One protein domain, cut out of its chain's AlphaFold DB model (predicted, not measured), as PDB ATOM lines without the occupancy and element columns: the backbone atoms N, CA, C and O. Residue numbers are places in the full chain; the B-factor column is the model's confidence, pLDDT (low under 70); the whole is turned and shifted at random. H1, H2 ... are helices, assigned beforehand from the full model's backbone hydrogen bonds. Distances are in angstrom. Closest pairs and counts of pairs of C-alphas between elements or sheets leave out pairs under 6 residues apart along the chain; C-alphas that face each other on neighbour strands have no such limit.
ATOM      1  N   PRO A   2      -0.284  23.209 -33.958       74.62
ATOM      2  CA  PRO A   2       1.009  23.852 -34.181       74.62
ATOM      3  C   PRO A   2       1.450  24.627 -32.932       74.62
ATOM      4  O   PRO A   2       0.606  25.178 -32.220       74.62
ATOM      5  N   ASP A   3       2.755  24.659 -32.663       81.56
ATOM      6  CA  ASP A   3       3.314  25.310 -31.462       81.56
ATOM      7  C   ASP A   3       3.368  26.848 -31.578       81.56
ATOM      8  O   ASP A   3       3.550  27.564 -30.583       81.56
ATOM      9  N   ILE A   4       3.149  27.350 -32.795       87.88
ATOM     10  CA  ILE A   4       3.079  28.756 -33.184       87.88
ATOM     11  C   ILE A   4       1.813  28.988 -34.025       87.88
ATOM     12  O   ILE A   4       1.429  28.135 -34.819       87.88
ATOM     13  N   ASP A   5       1.138  30.125 -33.846       92.38
ATOM     14  CA  ASP A   5       0.004  30.518 -34.694       92.38
ATOM     15  C   ASP A   5       0.452  31.327 -35.925       92.38
ATOM     16  O   ASP A   5       1.590  31.800 -36.006       92.38
ATOM     17  N   TRP A   6      -0.455  31.487 -36.896       92.38
ATOM     18  CA  TRP A   6      -0.166  32.191 -38.148       92.38
ATOM     19  C   TRP A   6       0.309  33.631 -37.933       92.38
ATOM     20  O   TRP A   6       1.307  34.050 -38.519       92.38
ATOM     21  N   GLU A   7      -0.388  34.384 -37.081       93.12
ATOM     22  CA  GLU A   7      -0.096  35.797 -36.835       93.12
ATOM     23  C   GLU A   7       1.265  35.984 -36.170       93.12
ATOM     24  O   GLU A   7       2.005  36.911 -36.496       93.12
ATOM     25  N   THR A   8       1.651  35.076 -35.285       92.94
ATOM     26  CA  THR A   8       2.974  35.087 -34.678       92.94
ATOM     27  C   THR A   8       4.030  34.726 -35.717       92.94
ATOM     28  O   THR A   8       4.972  35.492 -35.916       92.94
ATOM     29  N   LEU A   9       3.852  33.614 -36.438       91.62
ATOM     30  CA  LEU A   9       4.823  33.112 -37.413       91.62
ATOM     31  C   LEU A   9       5.100  34.120 -38.543       91.62
ATOM     32  O   LEU A   9       6.262  34.360 -38.878       91.62
ATOM     33  N   ARG A  10       4.063  34.762 -39.096       89.75
ATOM     34  CA  ARG A  10       4.198  35.751 -40.189       89.75
ATOM     35  C   ARG A  10       4.895  37.055 -39.760       89.75
ATOM     36  O   ARG A  10       5.422  37.801 -40.598       89.75
ATOM     37  N   ASN A  11       4.871  37.348 -38.459       91.44
ATOM     38  CA  ASN A  11       5.451  38.550 -37.866       91.44
ATOM     39  C   ASN A  11       6.866  38.321 -37.318       91.44
ATOM     40  O   ASN A  11       7.496  39.275 -36.872       91.44
ATOM     41  N   LEU A  12       7.408  37.102 -37.386       93.94
ATOM     42  CA  LEU A  12       8.825  36.877 -37.107       93.94
ATOM     43  C   LEU A  12       9.683  37.431 -38.254       93.94
ATOM     44  O   LEU A  12       9.389  37.228 -39.435       93.94
ATOM     45  N   HIS A  13      10.751  38.144 -37.896       90.69
ATOM     46  CA  HIS A  13      11.607  38.852 -38.853       90.69
ATOM     47  C   HIS A  13      12.987  38.214 -39.032       90.69
ATOM     48  O   HIS A  13      13.673  38.549 -39.992       90.69
ATOM     49  N   SER A  14      13.384  37.298 -38.147       94.56
ATOM     50  CA  SER A  14      14.682  36.629 -38.211       94.56
ATOM     51  C   SER A  14      14.647  35.202 -37.661       94.56
ATOM     52  O   SER A  14      13.786  34.833 -36.856       94.56
ATOM     53  N   ILE A  15      15.640  34.399 -38.038       94.88
ATOM     54  CA  ILE A  15      15.883  33.066 -37.479       94.88
ATOM     55  C   ILE A  15      16.188  33.139 -35.979       94.88
ATOM     56  O   ILE A  15      15.810  32.240 -35.225       94.88
ATOM     57  N   ALA A  16      16.803  34.227 -35.511       93.69
ATOM     58  CA  ALA A  16      17.012  34.456 -34.085       93.69
ATOM     59  C   ALA A  16      15.678  34.613 -33.329       93.69
ATOM     60  O   ALA A  16      15.521  34.037 -32.248       93.69
ATOM     61  N   ASP A  17      14.708  35.334 -33.907       94.69
ATOM     62  CA  ASP A  17      13.361  35.474 -33.339       94.69
ATOM     63  C   ASP A  17      12.642  34.129 -33.285       94.69
ATOM     64  O   ASP A  17      12.079  33.776 -32.249       94.69
ATOM     65  N   LEU A  18      12.737  33.347 -34.365       95.25
ATOM     66  CA  LEU A  18      12.179  31.998 -34.448       95.25
ATOM     67  C   LEU A  18      12.748  31.086 -33.351       95.25
ATOM     68  O   LEU A  18      12.004  30.476 -32.588       95.25
ATOM     69  N   GLN A  19      14.074  31.031 -33.212       94.44
ATOM     70  CA  GLN A  19      14.718  30.210 -32.184       94.44
ATOM     71  C   GLN A  19      14.376  30.657 -30.763       94.44
ATOM     72  O   GLN A  19      14.354  29.829 -29.853       94.44
ATOM     73  N   ARG A  20      14.197  31.962 -30.537       94.25
ATOM     74  CA  ARG A  20      13.758  32.489 -29.242       94.25
ATOM     75  C   ARG A  20      12.324  32.055 -28.949       94.25
ATOM     76  O   ARG A  20      12.093  31.516 -27.874       94.25
ATOM     77  N   HIS A  21      11.421  32.190 -29.921       94.56
ATOM     78  CA  HIS A  21      10.026  31.775 -29.786       94.56
ATOM     79  C   HIS A  21       9.905  30.296 -29.391       94.56
ATOM     80  O   HIS A  21       9.289  29.967 -28.381       94.56
ATOM     81  N   TYR A  22      10.559  29.394 -30.130       94.69
ATOM     82  CA  TYR A  22      10.510  27.961 -29.819       94.69
ATOM     83  C   TYR A  22      11.128  27.628 -28.454       94.69
ATOM     84  O   TYR A  22      10.590  26.801 -27.718       94.69
ATOM     85  N   ARG A  23      12.202  28.318 -28.051       93.06
ATOM     86  CA  ARG A  23      12.783  28.153 -26.708       93.06
ATOM     87  C   ARG A  23      11.823  28.574 -25.597       93.06
ATOM     88  O   ARG A  23      11.723  27.872 -24.596       93.06
ATOM     89  N   GLU A  24      11.102  29.679 -25.771       93.50
ATOM     90  CA  GLU A  24      10.080  30.145 -24.818       93.50
ATOM     91  C   GLU A  24       8.908  29.157 -24.695       93.50
ATOM     92  O   GLU A  24       8.299  29.051 -23.632       93.50
ATOM     93  N   LYS A  25       8.641  28.373 -25.746       90.62
ATOM     94  CA  LYS A  25       7.667  27.268 -25.754       90.62
ATOM     95  C   LYS A  25       8.205  25.953 -25.174       90.62
ATOM     96  O   LYS A  25       7.492  24.956 -25.161       90.62
ATOM     97  N   GLY A  26       9.441  25.937 -24.673       89.81
ATOM     98  CA  GLY A  26      10.070  24.746 -24.102       89.81
ATOM     99  C   GLY A  26      10.673  23.791 -25.135       89.81
ATOM    100  O   GLY A  26      11.098  22.697 -24.772       89.81
ATOM    101  N   PHE A  27      10.754  24.189 -26.407       90.50
ATOM    102  CA  PHE A  27      11.408  23.402 -27.444       90.50
ATOM    103  C   PHE A  27      12.923  23.647 -27.417       90.50
ATOM    104  O   PHE A  27      13.413  24.738 -27.727       90.50
ATOM    105  N   SER A  28      13.688  22.619 -27.047       82.12
ATOM    106  CA  SER A  28      15.153  22.638 -27.048       82.12
ATOM    107  C   SER A  28      15.691  21.773 -28.191       82.12
ATOM    108  O   SER A  28      15.839  20.561 -28.041       82.12
ATOM    109  N   GLY A  29      15.984  22.394 -29.331       86.06
ATOM    110  CA  GLY A  29      16.597  21.745 -30.491       86.06
ATOM    111  C   GLY A  29      17.763  22.559 -31.044       86.06
ATOM    112  O   GLY A  29      17.882  23.758 -30.775       86.06
ATOM    113  N   ASP A  30      18.626  21.910 -31.823       92.94
ATOM    114  CA  ASP A  30      19.576  22.629 -32.671       92.94
ATOM    115  C   ASP A  30      18.837  23.379 -33.798       92.94
ATOM    116  O   ASP A  30      17.631  23.214 -33.999       92.94
ATOM    117  N   LEU A  31      19.541  24.255 -34.522       90.81
ATOM    118  CA  LEU A  31      18.911  25.060 -35.573       90.81
ATOM    119  C   LEU A  31      18.189  24.196 -36.630       90.81
ATOM    120  O   LEU A  31      17.024  24.485 -36.883       90.81
ATOM    121  N   PRO A  32      18.788  23.132 -37.205       93.00
ATOM    122  CA  PRO A  32      18.075  22.241 -38.125       93.00
ATOM    123  C   PRO A  32      16.765  21.688 -37.557       93.00
ATOM    124  O   PRO A  32      15.755  21.683 -38.257       93.00
ATOM    125  N   THR A  33      16.759  21.282 -36.287       93.56
ATOM    126  CA  THR A  33      15.560  20.758 -35.624       93.56
ATOM    127  C   THR A  33      14.492  21.841 -35.450       93.56
ATOM    128  O   THR A  33      13.317  21.583 -35.706       93.56
ATOM    129  N   VAL A  34      14.880  23.071 -35.091       93.81
ATOM    130  CA  VAL A  34      13.954  24.218 -35.007       93.81
ATOM    131  C   VAL A  34      13.374  24.574 -36.378       93.81
ATOM    132  O   VAL A  34      12.179  24.830 -36.482       93.81
ATOM    133  N   LEU A  35      14.191  24.583 -37.435       93.62
ATOM    134  CA  LEU A  35      13.724  24.901 -38.789       93.62
ATOM    135  C   LEU A  35      12.736  23.846 -39.295       93.62
ATOM    136  O   LEU A  35      11.693  24.211 -39.828       93.62
ATOM    137  N   LEU A  36      13.025  22.560 -39.070       92.88
ATOM    138  CA  LEU A  36      12.113  21.474 -39.428       92.88
ATOM    139  C   LEU A  36      10.782  21.587 -38.673       92.88
ATOM    140  O   LEU A  36       9.721  21.438 -39.274       92.88
ATOM    141  N   GLN A  37      10.827  21.886 -37.371       93.56
ATOM    142  CA  GLN A  37       9.615  22.114 -36.586       93.56
ATOM    143  C   GLN A  37       8.810  23.303 -37.132       93.56
ATOM    144  O   GLN A  37       7.608  23.176 -37.341       93.56
ATOM    145  N   ALA A  38       9.470  24.417 -37.458       93.69
ATOM    146  CA  ALA A  38       8.822  25.586 -38.046       93.69
ATOM    147  C   ALA A  38       8.178  25.301 -39.410       93.69
ATOM    148  O   ALA A  38       7.085  25.791 -39.682       93.69
ATOM    149  N   GLN A  39       8.817  24.490 -40.257       94.00
ATOM    150  CA  GLN A  39       8.232  24.047 -41.527       94.00
ATOM    151  C   GLN A  39       6.999  23.165 -41.308       94.00
ATOM    152  O   GLN A  39       5.997  23.345 -41.996       94.00
ATOM    153  N   ASN A  40       7.043  22.251 -40.335       92.88
ATOM    154  CA  ASN A  40       5.904  21.397 -39.995       92.88
ATOM    155  C   ASN A  40       4.726  22.206 -39.435       92.88
ATOM    156  O   ASN A  40       3.582  21.981 -39.832       92.88
ATOM    157  N   ASP A  41       4.996  23.162 -38.543       93.94
ATOM    158  CA  ASP A  41       3.968  24.055 -38.006       93.94
ATOM    159  C   ASP A  41       3.368  24.920 -39.116       93.94
ATOM    160  O   ASP A  41       2.146  25.034 -39.222       93.94
ATOM    161  N   PHE A  42       4.208  25.460 -40.002       94.50
ATOM    162  CA  PHE A  42       3.747  26.235 -41.147       94.50
ATOM    163  C   PHE A  42       2.873  25.407 -42.097       94.50
ATOM    164  O   PHE A  42       1.797  25.863 -42.479       94.50
ATOM    165  N   TYR A  43       3.286  24.175 -42.410       92.50
ATOM    166  CA  TYR A  43       2.498  23.236 -43.206       92.50
ATOM    167  C   TYR A  43       1.123  22.975 -42.590       92.50
ATOM    168  O   TYR A  43       0.107  23.013 -43.285       92.50
ATOM    169  N   ALA A  44       1.078  22.726 -41.279       91.69
ATOM    170  CA  ALA A  44      -0.160  22.450 -40.566       91.69
ATOM    171  C   ALA A  44      -1.114  23.655 -40.593       91.69
ATOM    172  O   ALA A  44      -2.306  23.483 -40.850       91.69
ATOM    173  N   ILE A  45      -0.591  24.867 -40.376       93.31
ATOM    174  CA  ILE A  45      -1.355  26.122 -40.459       93.31
ATOM    175  C   ILE A  45      -1.913  26.312 -41.872       93.31
ATOM    176  O   ILE A  45      -3.115  26.496 -42.052       93.31
ATOM    177  N   ALA A  46      -1.045  26.237 -42.881       92.38
ATOM    178  CA  ALA A  46      -1.416  26.471 -44.269       92.38
ATOM    179  C   ALA A  46      -2.431  25.433 -44.771       92.38
ATOM    180  O   ALA A  46      -3.409  25.788 -45.424       92.38
ATOM    181  N   SER A  47      -2.254  24.164 -44.395       90.00
ATOM    182  CA  SER A  47      -3.183  23.081 -44.730       90.00
ATOM    183  C   SER A  47      -4.554  23.261 -44.077       90.00
ATOM    184  O   SER A  47      -5.566  22.969 -44.711       90.00
ATOM    185  N   ALA A  48      -4.611  23.758 -42.836       90.25
ATOM    186  CA  ALA A  48      -5.877  24.068 -42.177       90.25
ATOM    187  C   ALA A  48      -6.629  25.181 -42.923       90.25
ATOM    188  O   ALA A  48      -7.804  25.018 -43.235       90.25
ATOM    189  N   HIS A  49      -5.933  26.253 -43.310       91.19
ATOM    190  CA  HIS A  49      -6.528  27.329 -44.106       91.19
ATOM    191  C   HIS A  49      -6.975  26.838 -45.491       91.19
ATOM    192  O   HIS A  49      -8.045  27.211 -45.962       91.19
ATOM    193  N   ALA A  50      -6.187  25.977 -46.140       89.00
ATOM    194  CA  ALA A  50      -6.538  25.381 -47.427       89.00
ATOM    195  C   ALA A  50      -7.807  24.522 -47.355       89.00
ATOM    196  O   ALA A  50      -8.615  24.545 -48.284       89.00
ATOM    197  N   ALA A  51      -8.004  23.792 -46.255       87.62
ATOM    198  CA  ALA A  51      -9.191  22.967 -46.043       87.62
ATOM    199  C   ALA A  51     -10.485  23.796 -45.953       87.62
ATOM    200  O   ALA A  51     -11.545  23.308 -46.349       87.62
ATOM    201  N   ASP A  52     -10.394  25.049 -45.501       89.31
ATOM    202  CA  ASP A  52     -11.531  25.970 -45.400       89.31
ATOM    203  C   ASP A  52     -11.890  26.631 -46.748       89.31
ATOM    204  O   ASP A  52     -12.958  27.239 -46.894       89.31
ATOM    205  N   VAL A  53     -11.041  26.496 -47.776       88.12
ATOM    206  CA  VAL A  53     -11.288  27.078 -49.100       88.12
ATOM    207  C   VAL A  53     -12.236  26.206 -49.919       88.12
ATOM    208  O   VAL A  53     -11.885  25.158 -50.467       88.12
TER     209      VAL A  53
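What this domain is: This is residues 2 to 53 of the 321 residues of an uncharacterized protein of Verrucomicrobia bacterium ADurb.Bin474 (UniProt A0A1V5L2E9). One long straight helix, H3, makes the longest axis, and two shorter helices lie over the same side of it: H2 is set across its first end, and the short H1 is over the region of residues 42 to 45. The printed part has 52 residues with three named helices, H1, H2 and H3 in that order along the chain, and no named strand; the class is all helix. The whole is compact, with a radius of gyration of the C-alphas of 11.2 A, and its outline is elongated, 34 by 19 by 16 A.

How they stand to each other: H1, residues 6 to 11, and H3, residues 31 to 51, only just touch, with 3 pairs of C-alphas within 8 A. The closest C-alphas are those of Trp 6 and Ile 45, 6.6 A apart, and H3 touches H1 with residues 42 to 45 alone. H1 and H3 run opposite ways at a steep tilt of 51 degrees. H2, residues 15 to 24, is near H1, with 7 pairs of C-alphas within 10 A. H2 and H3 touch, and their closest C-alphas are those of Gln 19 and Val 34, 6.7 A apart. Here H3 touches with residues 31 to 34 alone, and the lines of H2 and H3 are about perpendicular, at 85 degrees. Every O i to N i+4 pair is within hydrogen-bond range in H2 and H3; in H1 it is 1 of 2.

Where its parts are: H1 begins at C-alpha 6, (-0.166, 32.191, -38.148), and measures 8.5 A from first to last C-alpha. H2 measures 14.2 A and begins at C-alpha 15, (15.883, 33.066, -37.479). H3 measures 30.1 A and ends at C-alpha 51, (-9.191, 22.967, -46.043).

The domain as a whole: The two C-alphas farthest apart are those of Asp 30 and Val 53, at 35.2 A. The printed part, residues 2 to 53, has no cut. The link from H1 to H2 is tight, with 3 residues, and that from H2 to H3 is short, with 6. The mean pLDDT of the printed part is 91.5, and no printed residue is under 70.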